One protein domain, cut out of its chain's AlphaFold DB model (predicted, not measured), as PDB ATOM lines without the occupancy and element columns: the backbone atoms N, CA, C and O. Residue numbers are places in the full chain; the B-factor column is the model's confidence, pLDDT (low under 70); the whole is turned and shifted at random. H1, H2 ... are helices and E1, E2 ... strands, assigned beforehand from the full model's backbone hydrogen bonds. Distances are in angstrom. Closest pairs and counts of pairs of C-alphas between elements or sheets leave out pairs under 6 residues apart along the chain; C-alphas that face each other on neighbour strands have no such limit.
ATOM      1  N   GLN A   2     -26.442 -37.671  13.051       39.31
ATOM      2  CA  GLN A   2     -25.513 -36.535  13.083       39.31
ATOM      3  C   GLN A   2     -25.301 -36.144  14.542       39.31
ATOM      4  O   GLN A   2     -26.275 -35.914  15.258       39.31
ATOM      5  N   ILE A   3     -24.048 -36.087  14.979       41.78
ATOM      6  CA  ILE A   3     -23.715 -35.509  16.276       41.78
ATOM      7  C   ILE A   3     -23.944 -34.002  16.128       41.78
ATOM      8  O   ILE A   3     -23.276 -33.346  15.332       41.78
ATOM      9  N   LYS A   4     -24.940 -33.460  16.835       41.69
ATOM     10  CA  LYS A   4     -25.150 -32.013  16.924       41.69
ATOM     11  C   LYS A   4     -24.392 -31.497  18.136       41.69
ATOM     12  O   LYS A   4     -24.741 -31.823  19.266       41.69
ATOM     13  N   TYR A   5     -23.375 -30.686  17.887       50.22
ATOM     14  CA  TYR A   5     -22.640 -29.991  18.930       50.22
ATOM     15  C   TYR A   5     -23.386 -28.704  19.276       50.22
ATOM     16  O   TYR A   5     -23.534 -27.818  18.440       50.22
ATOM     17  N   THR A   6     -23.900 -28.623  20.499       46.53
ATOM     18  CA  THR A   6     -24.563 -27.431  21.034       46.53
ATOM     19  C   THR A   6     -23.601 -26.736  21.988       46.53
ATOM     20  O   THR A   6     -23.313 -27.247  23.071       46.53
ATOM     21  N   GLY A   7     -23.084 -25.584  21.581       49.12
ATOM     22  CA  GLY A   7     -22.256 -24.716  22.409       49.12
ATOM     23  C   GLY A   7     -22.739 -23.286  22.239       49.12
ATOM     24  O   GLY A   7     -22.952 -22.841  21.115       49.12
ATOM     25  N   GLU A   8     -22.902 -22.560  23.344       54.16
ATOM     26  CA  GLU A   8     -23.428 -21.183  23.373       54.16
ATOM     27  C   GLU A   8     -22.668 -20.220  22.435       54.16
ATOM     28  O   GLU A   8     -23.218 -19.235  21.940       54.16
ATOM     29  N   LEU A   9     -21.391 -20.519  22.172       54.69
ATOM     30  CA  LEU A   9     -20.499 -19.729  21.326       54.69
ATOM     31  C   LEU A   9     -20.447 -20.194  19.861       54.69
ATOM     32  O   LEU A   9     -19.899 -19.464  19.038       54.69
ATOM     33  N   LEU A  10     -20.998 -21.365  19.522       54.38
ATOM     34  CA  LEU A  10     -20.972 -21.908  18.155       54.38
ATOM     35  C   LEU A  10     -21.901 -21.126  17.219       54.38
ATOM     36  O   LEU A  10     -21.532 -20.825  16.090       54.38
ATOM     37  N   GLU A  11     -23.077 -20.730  17.710       54.12
ATOM     38  CA  GLU A  11     -24.106 -20.052  16.907       54.12
ATOM     39  C   GLU A  11     -23.796 -18.571  16.619       54.12
ATOM     40  O   GLU A  11     -24.435 -17.957  15.770       54.12
ATOM     41  N   LYS A  12     -22.817 -17.978  17.316       58.94
ATOM     42  CA  LYS A  12     -22.522 -16.532  17.263       58.94
ATOM     43  C   LYS A  12     -21.283 -16.170  16.441       58.94
ATOM     44  O   LYS A  12     -20.947 -14.991  16.356       58.94
ATOM     45  N   ARG A  13     -20.562 -17.148  15.882       66.75
ATOM     46  CA  ARG A  13     -19.264 -16.915  15.230       66.75
ATOM     47  C   ARG A  13     -19.331 -17.176  13.731       66.75
ATOM     48  O   ARG A  13     -19.872 -18.185  13.292       66.75
ATOM     49  N   ALA A  14     -18.767 -16.255  12.953       67.56
ATOM     50  CA  ALA A  14     -18.664 -16.410  11.510       67.56
ATOM     51  C   ALA A  14     -17.731 -17.578  11.165       67.56
ATOM     52  O   ALA A  14     -16.687 -17.754  11.795       67.56
ATOM     53  N   SER A  15     -18.096 -18.352  10.140       69.00
ATOM     54  CA  SER A  15     -17.216 -19.386   9.601       69.00
ATOM     55  C   SER A  15     -15.929 -18.746   9.090       69.00
ATOM     56  O   SER A  15     -15.970 -17.846   8.251       69.00
ATOM     57  N   ILE A  16     -14.792 -19.267   9.537       72.19
ATOM     58  CA  ILE A  16     -13.467 -18.900   9.032       72.19
ATOM     59  C   ILE A  16     -12.843 -20.118   8.350       72.19
ATOM     60  O   ILE A  16     -12.961 -21.242   8.837       72.19
ATOM     61  N   LYS A  17     -12.222 -19.914   7.185       68.69
ATOM     62  CA  LYS A  17     -11.437 -20.942   6.494       68.69
ATOM     63  C   LYS A  17      -9.969 -20.591   6.666       68.69
ATOM     64  O   LYS A  17      -9.503 -19.659   6.023       68.69
ATOM     65  N   THR A  18      -9.279 -21.338   7.516       81.44
ATOM     66  CA  THR A  18      -7.865 -21.123   7.835       81.44
ATOM     67  C   THR A  18      -7.105 -22.445   7.777       81.44
ATOM     68  O   THR A  18      -7.704 -23.523   7.877       81.44
ATOM     69  N   GLY A  19      -5.782 -22.369   7.612       83.38
ATOM     70  CA  GLY A  19      -4.897 -23.540   7.646       83.38
ATOM     71  C   GLY A  19      -4.622 -24.072   9.058       83.38
ATOM     72  O   GLY A  19      -4.031 -25.141   9.210       83.38
ATOM     73  N   HIS A  20      -5.057 -23.351  10.094       89.31
ATOM     74  CA  HIS A  20      -4.757 -23.635  11.495       89.31
ATOM     75  C   HIS A  20      -5.976 -24.215  12.206       89.31
ATOM     76  O   HIS A  20      -7.027 -23.577  12.280       89.31
ATOM     77  N   ARG A  21      -5.855 -25.436  12.734       90.75
ATOM     78  CA  ARG A  21      -7.006 -26.183  13.263       90.75
ATOM     79  C   ARG A  21      -6.672 -26.934  14.547       90.75
ATOM     80  O   ARG A  21      -5.548 -27.390  14.728       90.75
ATOM     81  N   ASN A  36     -18.591 -31.347  25.590       72.50
ATOM     82  CA  ASN A  36     -18.264 -30.143  24.826       72.50
ATOM     83  C   ASN A  36     -17.359 -29.175  25.606       72.50
ATOM     84  O   ASN A  36     -16.956 -28.144  25.061       72.50
ATOM     85  N   TYR A  37     -17.033 -29.469  26.867       79.19
ATOM     86  CA  TYR A  37     -16.225 -28.598  27.712       79.19
ATOM     87  C   TYR A  37     -14.850 -28.264  27.097       79.19
ATOM     88  O   TYR A  37     -14.542 -27.074  26.993       79.19
ATOM     89  N   PRO A  38     -14.067 -29.226  26.559       80.88
ATOM     90  CA  PRO A  38     -12.799 -28.925  25.888       80.88
ATOM     91  C   PRO A  38     -12.942 -27.954  24.711       80.88
ATOM     92  O   PRO A  38     -12.089 -27.090  24.514       80.88
ATOM     93  N   TYR A  39     -14.032 -28.057  23.943       83.31
ATOM     94  CA  TYR A  39     -14.296 -27.147  22.829       83.31
ATOM     95  C   TYR A  39     -14.570 -25.731  23.331       83.31
ATOM     96  O   TYR A  39     -13.994 -24.770  22.822       83.31
ATOM     97  N   ASN A  40     -15.413 -25.597  24.356       83.81
ATOM     98  CA  ASN A  40     -15.756 -24.302  24.936       83.81
ATOM     99  C   ASN A  40     -14.524 -23.583  25.494       83.81
ATOM    100  O   ASN A  40     -14.372 -22.383  25.270       83.81
ATOM    101  N   GLU A  41     -13.631 -24.299  26.173       87.06
ATOM    102  CA  GLU A  41     -12.416 -23.707  26.734       87.06
ATOM    103  C   GLU A  41     -11.455 -23.216  25.646       87.06
ATOM    104  O   GLU A  41     -10.913 -22.117  25.763       87.06
ATOM    105  N   VAL A  42     -11.320 -23.941  24.529       87.81
ATOM    106  CA  VAL A  42     -10.545 -23.453  23.373       87.81
ATOM    107  C   VAL A  42     -11.193 -22.218  22.754       87.81
ATOM    108  O   VAL A  42     -10.493 -21.251  22.466       87.81
ATOM    109  N   LEU A  43     -12.516 -22.214  22.568       86.06
ATOM    110  CA  LEU A  43     -13.230 -21.077  21.976       86.06
ATOM    111  C   LEU A  43     -13.167 -19.822  22.859       86.06
ATOM    112  O   LEU A  43     -13.160 -18.709  22.329       86.06
ATOM    113  N   LYS A  44     -13.133 -19.980  24.188       86.06
ATOM    114  CA  LYS A  44     -12.903 -18.882  25.141       86.06
ATOM    115  C   LYS A  44     -11.459 -18.395  25.100       86.06
ATOM    116  O   LYS A  44     -11.236 -17.191  25.133       86.06
ATOM    117  N   TYR A  45     -10.504 -19.323  25.035       87.81
ATOM    118  CA  TYR A  45      -9.080 -19.005  25.028       87.81
ATOM    119  C   TYR A  45      -8.651 -18.308  23.733       87.81
ATOM    120  O   TYR A  45      -7.937 -17.317  23.796       87.81
ATOM    121  N   VAL A  46      -9.109 -18.792  22.571       87.12
ATOM    122  CA  VAL A  46      -8.768 -18.230  21.257       87.12
ATOM    123  C   VAL A  46      -9.944 -17.405  20.719       87.12
ATOM    124  O   VAL A  46     -10.906 -17.983  20.190       87.12
ATOM    125  N   PRO A  47      -9.908 -16.065  20.806       80.75
ATOM    126  CA  PRO A  47     -10.944 -15.226  20.217       80.75
ATOM    127  C   PRO A  47     -10.998 -15.416  18.694       80.75
ATOM    128  O   PRO A  47     -10.006 -15.761  18.058       80.75
ATOM    129  N   ASN A  48     -12.178 -15.212  18.102       79.75
ATOM    130  CA  ASN A  48     -12.440 -15.367  16.660       79.75
ATOM    131  C   ASN A  48     -12.221 -16.776  16.075       79.75
ATOM    132  O   ASN A  48     -12.360 -16.955  14.870       79.75
ATOM    133  N   SER A  49     -11.936 -17.786  16.901       84.31
ATOM    134  CA  SER A  49     -11.965 -19.187  16.471       84.31
ATOM    135  C   SER A  49     -13.400 -19.654  16.198       84.31
ATOM    136  O   SER A  49     -14.334 -19.245  16.889       84.31
ATOM    137  N   TYR A  50     -13.582 -20.519  15.207       83.56
ATOM    138  CA  TYR A  50     -14.873 -21.088  14.802       83.56
ATOM    139  C   TYR A  50     -14.848 -22.603  15.000       83.56
ATOM    140  O   TYR A  50     -13.802 -23.212  14.832       83.56
ATOM    141  N   CYS A  51     -15.971 -23.235  15.328       83.50
ATOM    142  CA  CYS A  51     -16.051 -24.690  15.420       83.50
ATOM    143  C   CYS A  51     -17.265 -25.193  14.639       83.50
ATOM    144  O   CYS A  51     -18.369 -24.685  14.813       83.50
ATOM    145  N   ASP A  52     -17.054 -26.188  13.776       76.38
ATOM    146  CA  ASP A  52     -18.099 -26.796  12.938       76.38
ATOM    147  C   ASP A  52     -18.781 -28.008  13.602       76.38
ATOM    148  O   ASP A  52     -19.542 -28.745  12.974       76.38
ATOM    149  N   GLY A  53     -18.483 -28.216  14.885       71.38
ATOM    150  CA  GLY A  53     -18.872 -29.369  15.682       71.38
ATOM    151  C   GLY A  53     -17.752 -30.392  15.840       71.38
ATOM    152  O   GLY A  53     -17.619 -30.975  16.903       71.38
ATOM    153  N   TYR A  54     -16.877 -30.563  14.854       75.25
ATOM    154  CA  TYR A  54     -15.819 -31.579  14.915       75.25
ATOM    155  C   TYR A  54     -14.423 -30.970  15.009       75.25
ATOM    156  O   TYR A  54     -13.529 -31.524  15.648       75.25
ATOM    157  N   THR A  55     -14.238 -29.827  14.361       85.06
ATOM    158  CA  THR A  55     -12.955 -29.159  14.192       85.06
ATOM    159  C   THR A  55     -13.077 -27.715  14.635       85.06
ATOM    160  O   THR A  55     -14.025 -27.021  14.266       85.06
ATOM    161  N   ILE A  56     -12.087 -27.241  15.389       88.56
ATOM    162  CA  ILE A  56     -11.976 -25.824  15.732       88.56
ATOM    163  C   ILE A  56     -10.984 -25.182  14.770       88.56
ATOM    164  O   ILE A  56      -9.806 -25.524  14.761       88.56
ATOM    165  N   TYR A  57     -11.454 -24.248  13.965       88.31
ATOM    166  CA  TYR A  57     -10.660 -23.417  13.076       88.31
ATOM    167  C   TYR A  57     -10.142 -22.208  13.853       88.31
ATOM    168  O   TYR A  57     -10.896 -21.531  14.557       88.31
ATOM    169  N   LEU A  58      -8.842 -21.957  13.750       88.94
ATOM    170  CA  LEU A  58      -8.133 -20.885  14.444       88.94
ATOM    171  C   LEU A  58      -7.867 -19.735  13.470       88.94
ATOM    172  O   LEU A  58      -7.660 -20.003  12.293       88.94
ATOM    173  N   PRO A  59      -7.853 -18.472  13.912       85.69
ATOM    174  CA  PRO A  59      -7.577 -17.350  13.019       85.69
ATOM    175  C   PRO A  59      -6.138 -17.399  12.470       85.69
ATOM    176  O   PRO A  59      -5.253 -17.961  13.109       85.69
ATOM    177  N   GLU A  70       1.678 -23.287  22.970       89.31
ATOM    178  CA  GLU A  70       2.185 -23.483  24.330       89.31
ATOM    179  C   GLU A  70       1.163 -23.050  25.390       89.31
ATOM    180  O   GLU A  70       0.998 -23.709  26.417       89.31
ATOM    181  N   GLY A  71       0.413 -21.983  25.117       89.44
ATOM    182  CA  GLY A  71      -0.709 -21.570  25.950       89.44
ATOM    183  C   GLY A  71      -1.827 -22.613  26.000       89.44
ATOM    184  O   GLY A  71      -2.296 -22.945  27.086       89.44
ATOM    185  N   LEU A  72      -2.183 -23.211  24.857       90.62
ATOM    186  CA  LEU A  72      -3.150 -24.315  24.807       90.62
ATOM    187  C   LEU A  72      -2.665 -25.548  25.579       90.62
ATOM    188  O   LEU A  72      -3.448 -26.155  26.307       90.62
ATOM    189  N   LYS A  73      -1.378 -25.904  25.482       91.44
ATOM    190  CA  LYS A  73      -0.802 -27.002  26.280       91.44
ATOM    191  C   LYS A  73      -0.952 -26.745  27.777       91.44
ATOM    192  O   LYS A  73      -1.387 -27.632  28.509       91.44
ATOM    193  N   LYS A  74      -0.640 -25.527  28.229       90.44
ATOM    194  CA  LYS A  74      -0.790 -25.124  29.636       90.44
ATOM    195  C   LYS A  74      -2.247 -25.139  30.082       90.44
ATOM    196  O   LYS A  74      -2.530 -25.660  31.157       90.44
ATOM    197  N   LEU A  75      -3.157 -24.627  29.252       90.56
ATOM    198  CA  LEU A  75      -4.596 -24.667  29.505       90.56
ATOM    199  C   LEU A  75      -5.062 -26.107  29.737       90.56
ATOM    200  O   LEU A  75      -5.642 -26.402  30.775       90.56
ATOM    201  N   PHE A  76      -4.754 -27.025  28.821       88.56
ATOM    202  CA  PHE A  76      -5.196 -28.412  28.952       88.56
ATOM    203  C   PHE A  76      -4.491 -29.182  30.069       88.56
ATOM    204  O   PHE A  76      -5.125 -30.032  30.691       88.56
ATOM    205  N   SER A  77      -3.233 -28.861  30.387       87.62
ATOM    206  CA  SER A  77      -2.580 -29.386  31.594       87.62
ATOM    207  C   SER A  77      -3.344 -28.963  32.848       87.62
ATOM    208  O   SER A  77      -3.725 -29.813  33.649       87.62
ATOM    209  N   TYR A  78      -3.663 -27.672  32.973       89.44
ATOM    210  CA  TYR A  78      -4.416 -27.131  34.104       89.44
ATOM    211  C   TYR A  78      -5.821 -27.739  34.220       89.44
ATOM    212  O   TYR A  78      -6.230 -28.163  35.302       89.44
ATOM    213  N   LEU A  79      -6.560 -27.823  33.109       87.06
ATOM    214  CA  LEU A  79      -7.898 -28.421  33.092       87.06
ATOM    215  C   LEU A  79      -7.852 -29.906  33.475       87.06
ATOM    216  O   LEU A  79      -8.705 -30.371  34.231       87.06
ATOM    217  N   SER A  80      -6.843 -30.640  32.995       84.25
ATOM    218  CA  SER A  80      -6.656 -32.053  33.327       84.25
ATOM    219  C   SER A  80      -6.318 -32.252  34.804       84.25
ATOM    220  O   SER A  80      -6.872 -33.154  35.425       84.25
ATOM    221  N   GLU A  81      -5.446 -31.424  35.382       85.19
ATOM    222  CA  GLU A  81      -5.074 -31.489  36.805       85.19
ATOM    223  C   GLU A  81      -6.251 -31.184  37.739       85.19
ATOM    224  O   GLU A  81      -6.330 -31.711  38.847       85.19
ATOM    225  N   ARG A  82      -7.185 -30.345  37.290       84.19
ATOM    226  CA  ARG A  82      -8.383 -29.962  38.047       84.19
ATOM    227  C   ARG A  82      -9.574 -30.901  37.846       84.19
ATOM    228  O   ARG A  82     -10.614 -30.668  38.453       84.19
ATOM    229  N   GLY A  83      -9.441 -31.936  37.014       77.88
ATOM    230  CA  GLY A  83     -10.527 -32.876  36.722       77.88
ATOM    231  C   GLY A  83     -11.632 -32.302  35.828       77.88
ATOM    232  O   GLY A  83     -12.717 -32.867  35.771       77.88
ATOM    233  N   PHE A  84     -11.370 -31.200  35.118       77.31
ATOM    234  CA  PHE A  84     -12.307 -30.616  34.148       77.31
ATOM    235  C   PHE A  84     -12.227 -31.268  32.762       77.31
ATOM    236  O   PHE A  84     -12.973 -30.907  31.858       77.31
ATOM    237  N   VAL A  85     -11.299 -32.204  32.573       75.88
ATOM    238  CA  VAL A  85     -11.196 -33.009  31.358       75.88
ATOM    239  C   VAL A  85     -11.868 -34.351  31.619       75.88
ATOM    240  O   VAL A  85     -11.386 -35.121  32.450       75.88
ATOM    241  N   HIS A  86     -12.965 -34.631  30.909       73.31
ATOM    242  CA  HIS A  86     -13.662 -35.911  31.011       73.31
ATOM    243  C   HIS A  86     -12.742 -37.082  30.662       73.31
ATOM    244  O   HIS A  86     -11.865 -36.986  29.800       73.31
ATOM    245  N   GLU A  87     -13.023 -38.239  31.252       71.81
ATOM    246  CA  GLU A  87     -12.316 -39.489  30.970       71.81
ATOM    247  C   GLU A  87     -12.345 -39.903  29.486       71.81
ATOM    248  O   GLU A  87     -11.442 -40.582  28.994       71.81
ATOM    249  N   ASN A  88     -13.315 -39.422  28.719       74.38
ATOM    250  CA  ASN A  88     -13.456 -39.841  27.334       74.38
ATOM    251  C   ASN A  88     -12.518 -39.046  26.420       74.38
ATOM    252  O   ASN A  88     -12.270 -39.469  25.296       74.38
ATOM    253  N   LEU A  89     -11.926 -37.939  26.883       80.88
ATOM    254  CA  LEU A  89     -10.954 -37.194  26.092       80.88
ATOM    255  C   LEU A  89      -9.619 -37.949  26.018       80.88
ATOM    256  O   LEU A  89      -8.945 -38.157  27.027       80.88
ATOM    257  N   LYS A  90      -9.214 -38.342  24.805       84.12
ATOM    258  CA  LYS A  90      -7.978 -39.104  24.569       84.12
ATOM    259  C   LYS A  90      -6.832 -38.218  24.116       84.12
ATOM    260  O   LYS A  90      -5.734 -38.301  24.666       84.12
ATOM    261  N   GLU A  91      -7.070 -37.400  23.098       89.31
ATOM    262  CA  GLU A  91      -6.020 -36.604  22.470       89.31
ATOM    263  C   GLU A  91      -6.572 -35.283  21.935       89.31
ATOM    264  O   GLU A  91      -7.706 -35.205  21.469       89.31
ATOM    265  N   ILE A  92      -5.745 -34.243  21.976       90.19
ATOM    266  CA  ILE A  92      -5.982 -32.973  21.298       90.19
ATOM    267  C   ILE A  92      -4.774 -32.678  20.422       90.19
ATOM    268  O   ILE A  92      -3.635 -32.631  20.901       90.19
TER     269      ILE A  92
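Overview. This is residues 2 to 21, 36 to 59 and 70 to 92 of the 115 residues of an uncharacterized protein of Bacillus thuringiensis (UniProt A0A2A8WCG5). Two short helices, H2 and H1, stand side by side but slanted, with H1 in the middle between H2 and a small antiparallel turn that ends in the strand E1, while the unnamed stretch of residues 2 to 21 wraps round the far side of that turn. The strand E2, at the end of the printed part, lies on one side of the two helices, apart from H2 and only just apart from H1, with closest C-alphas of E2 and H1 8.5 A apart. The printed part has 67 residues in three pieces, with two named helices and two named strands in the order H1, E1, H2, E2 along the chain; under half of its residues, 28, are in named elements, and the class is mixed, helices and strands. No two named strands pair, and there is no sheet of named strands. The whole is compact, with a radius of gyration of the C-alphas of 12.1 A and spans of 32 by 29 by 19 A.

Along the chain. The longest helix is H2, residues 70 to 81, 12 residues and 16.5 A from first to last C-alpha. It begins with C-alpha 70 at (2.185, -23.483, 24.330) and ends with C-alpha 81 at (-5.074, -31.489, 36.805). H1 is residues 37 to 45, 9 residues and 12.3 A long, with C-alpha 37 at (-16.225, -28.598, 27.712). E1 is residues 55 to 57, 3 residues and 6.3 A from first to last C-alpha. E2, residues 89 to 92, is the longest strand by residues, with 4 residues and 8.1 A, and its last C-alpha, that of Ile 92, stands at (-5.982, -32.973, 21.298). Residues 2 to 21 form a long stretch with no named element.

Arrangement. H2 and H1 are close but not clearly touching, with 2 pairs of C-alphas within 8 A; the closest are those of Leu 72 and Val 42, 7.6 A apart. They run opposite ways at a steep tilt of 38 degrees, only just past shallow, and their centres are 11.3 A apart. In both H1 and H2 every O i to N i+4 pair is within hydrogen-bond range. H1 and E1 have 2 pairs of C-alphas within 8 A; the closest are those of Tyr 39 and Ile 56, 7.6 A apart, and the centres of the two elements are 10.8 A apart. E1 pairs with no named strand, but its residues 56 to 57 pair antiparallel with residues 50 to 51, a stretch too short to be named. E1 is apart from H2. E2 pairs with no named strand either, and it is apart from E1 and from H2. It is also apart from H1, but only just: their closest C-alphas are 8.5 A apart.

Size, cuts and confidence. The two C-alphas farthest apart are those of Lys 17 and Arg 82, at 33.0 A, and the first and last printed C-alphas, those of Gln 2 and Ile 92, are 21.5 A apart. Residues 22 to 35 are not printed, and C-alphas 21 and 36 are 16.6 A apart across that cut. Residues 60 to 69 are not printed either, with 16.2 A between C-alphas 59 and 70; the link from E1 to H2 runs across this second cut. Of the links that are printed whole, H1 to E1 with 9 residues and H2 to E2 with 7 residues are both short. The C-alphas of residues 2 to 21 lie 10 to 19 A from the mean of all C-alphas. The mean pLDDT of the printed part is 77.2, and 15 printed residues are under 70: residues 2 to 15 and residue 17.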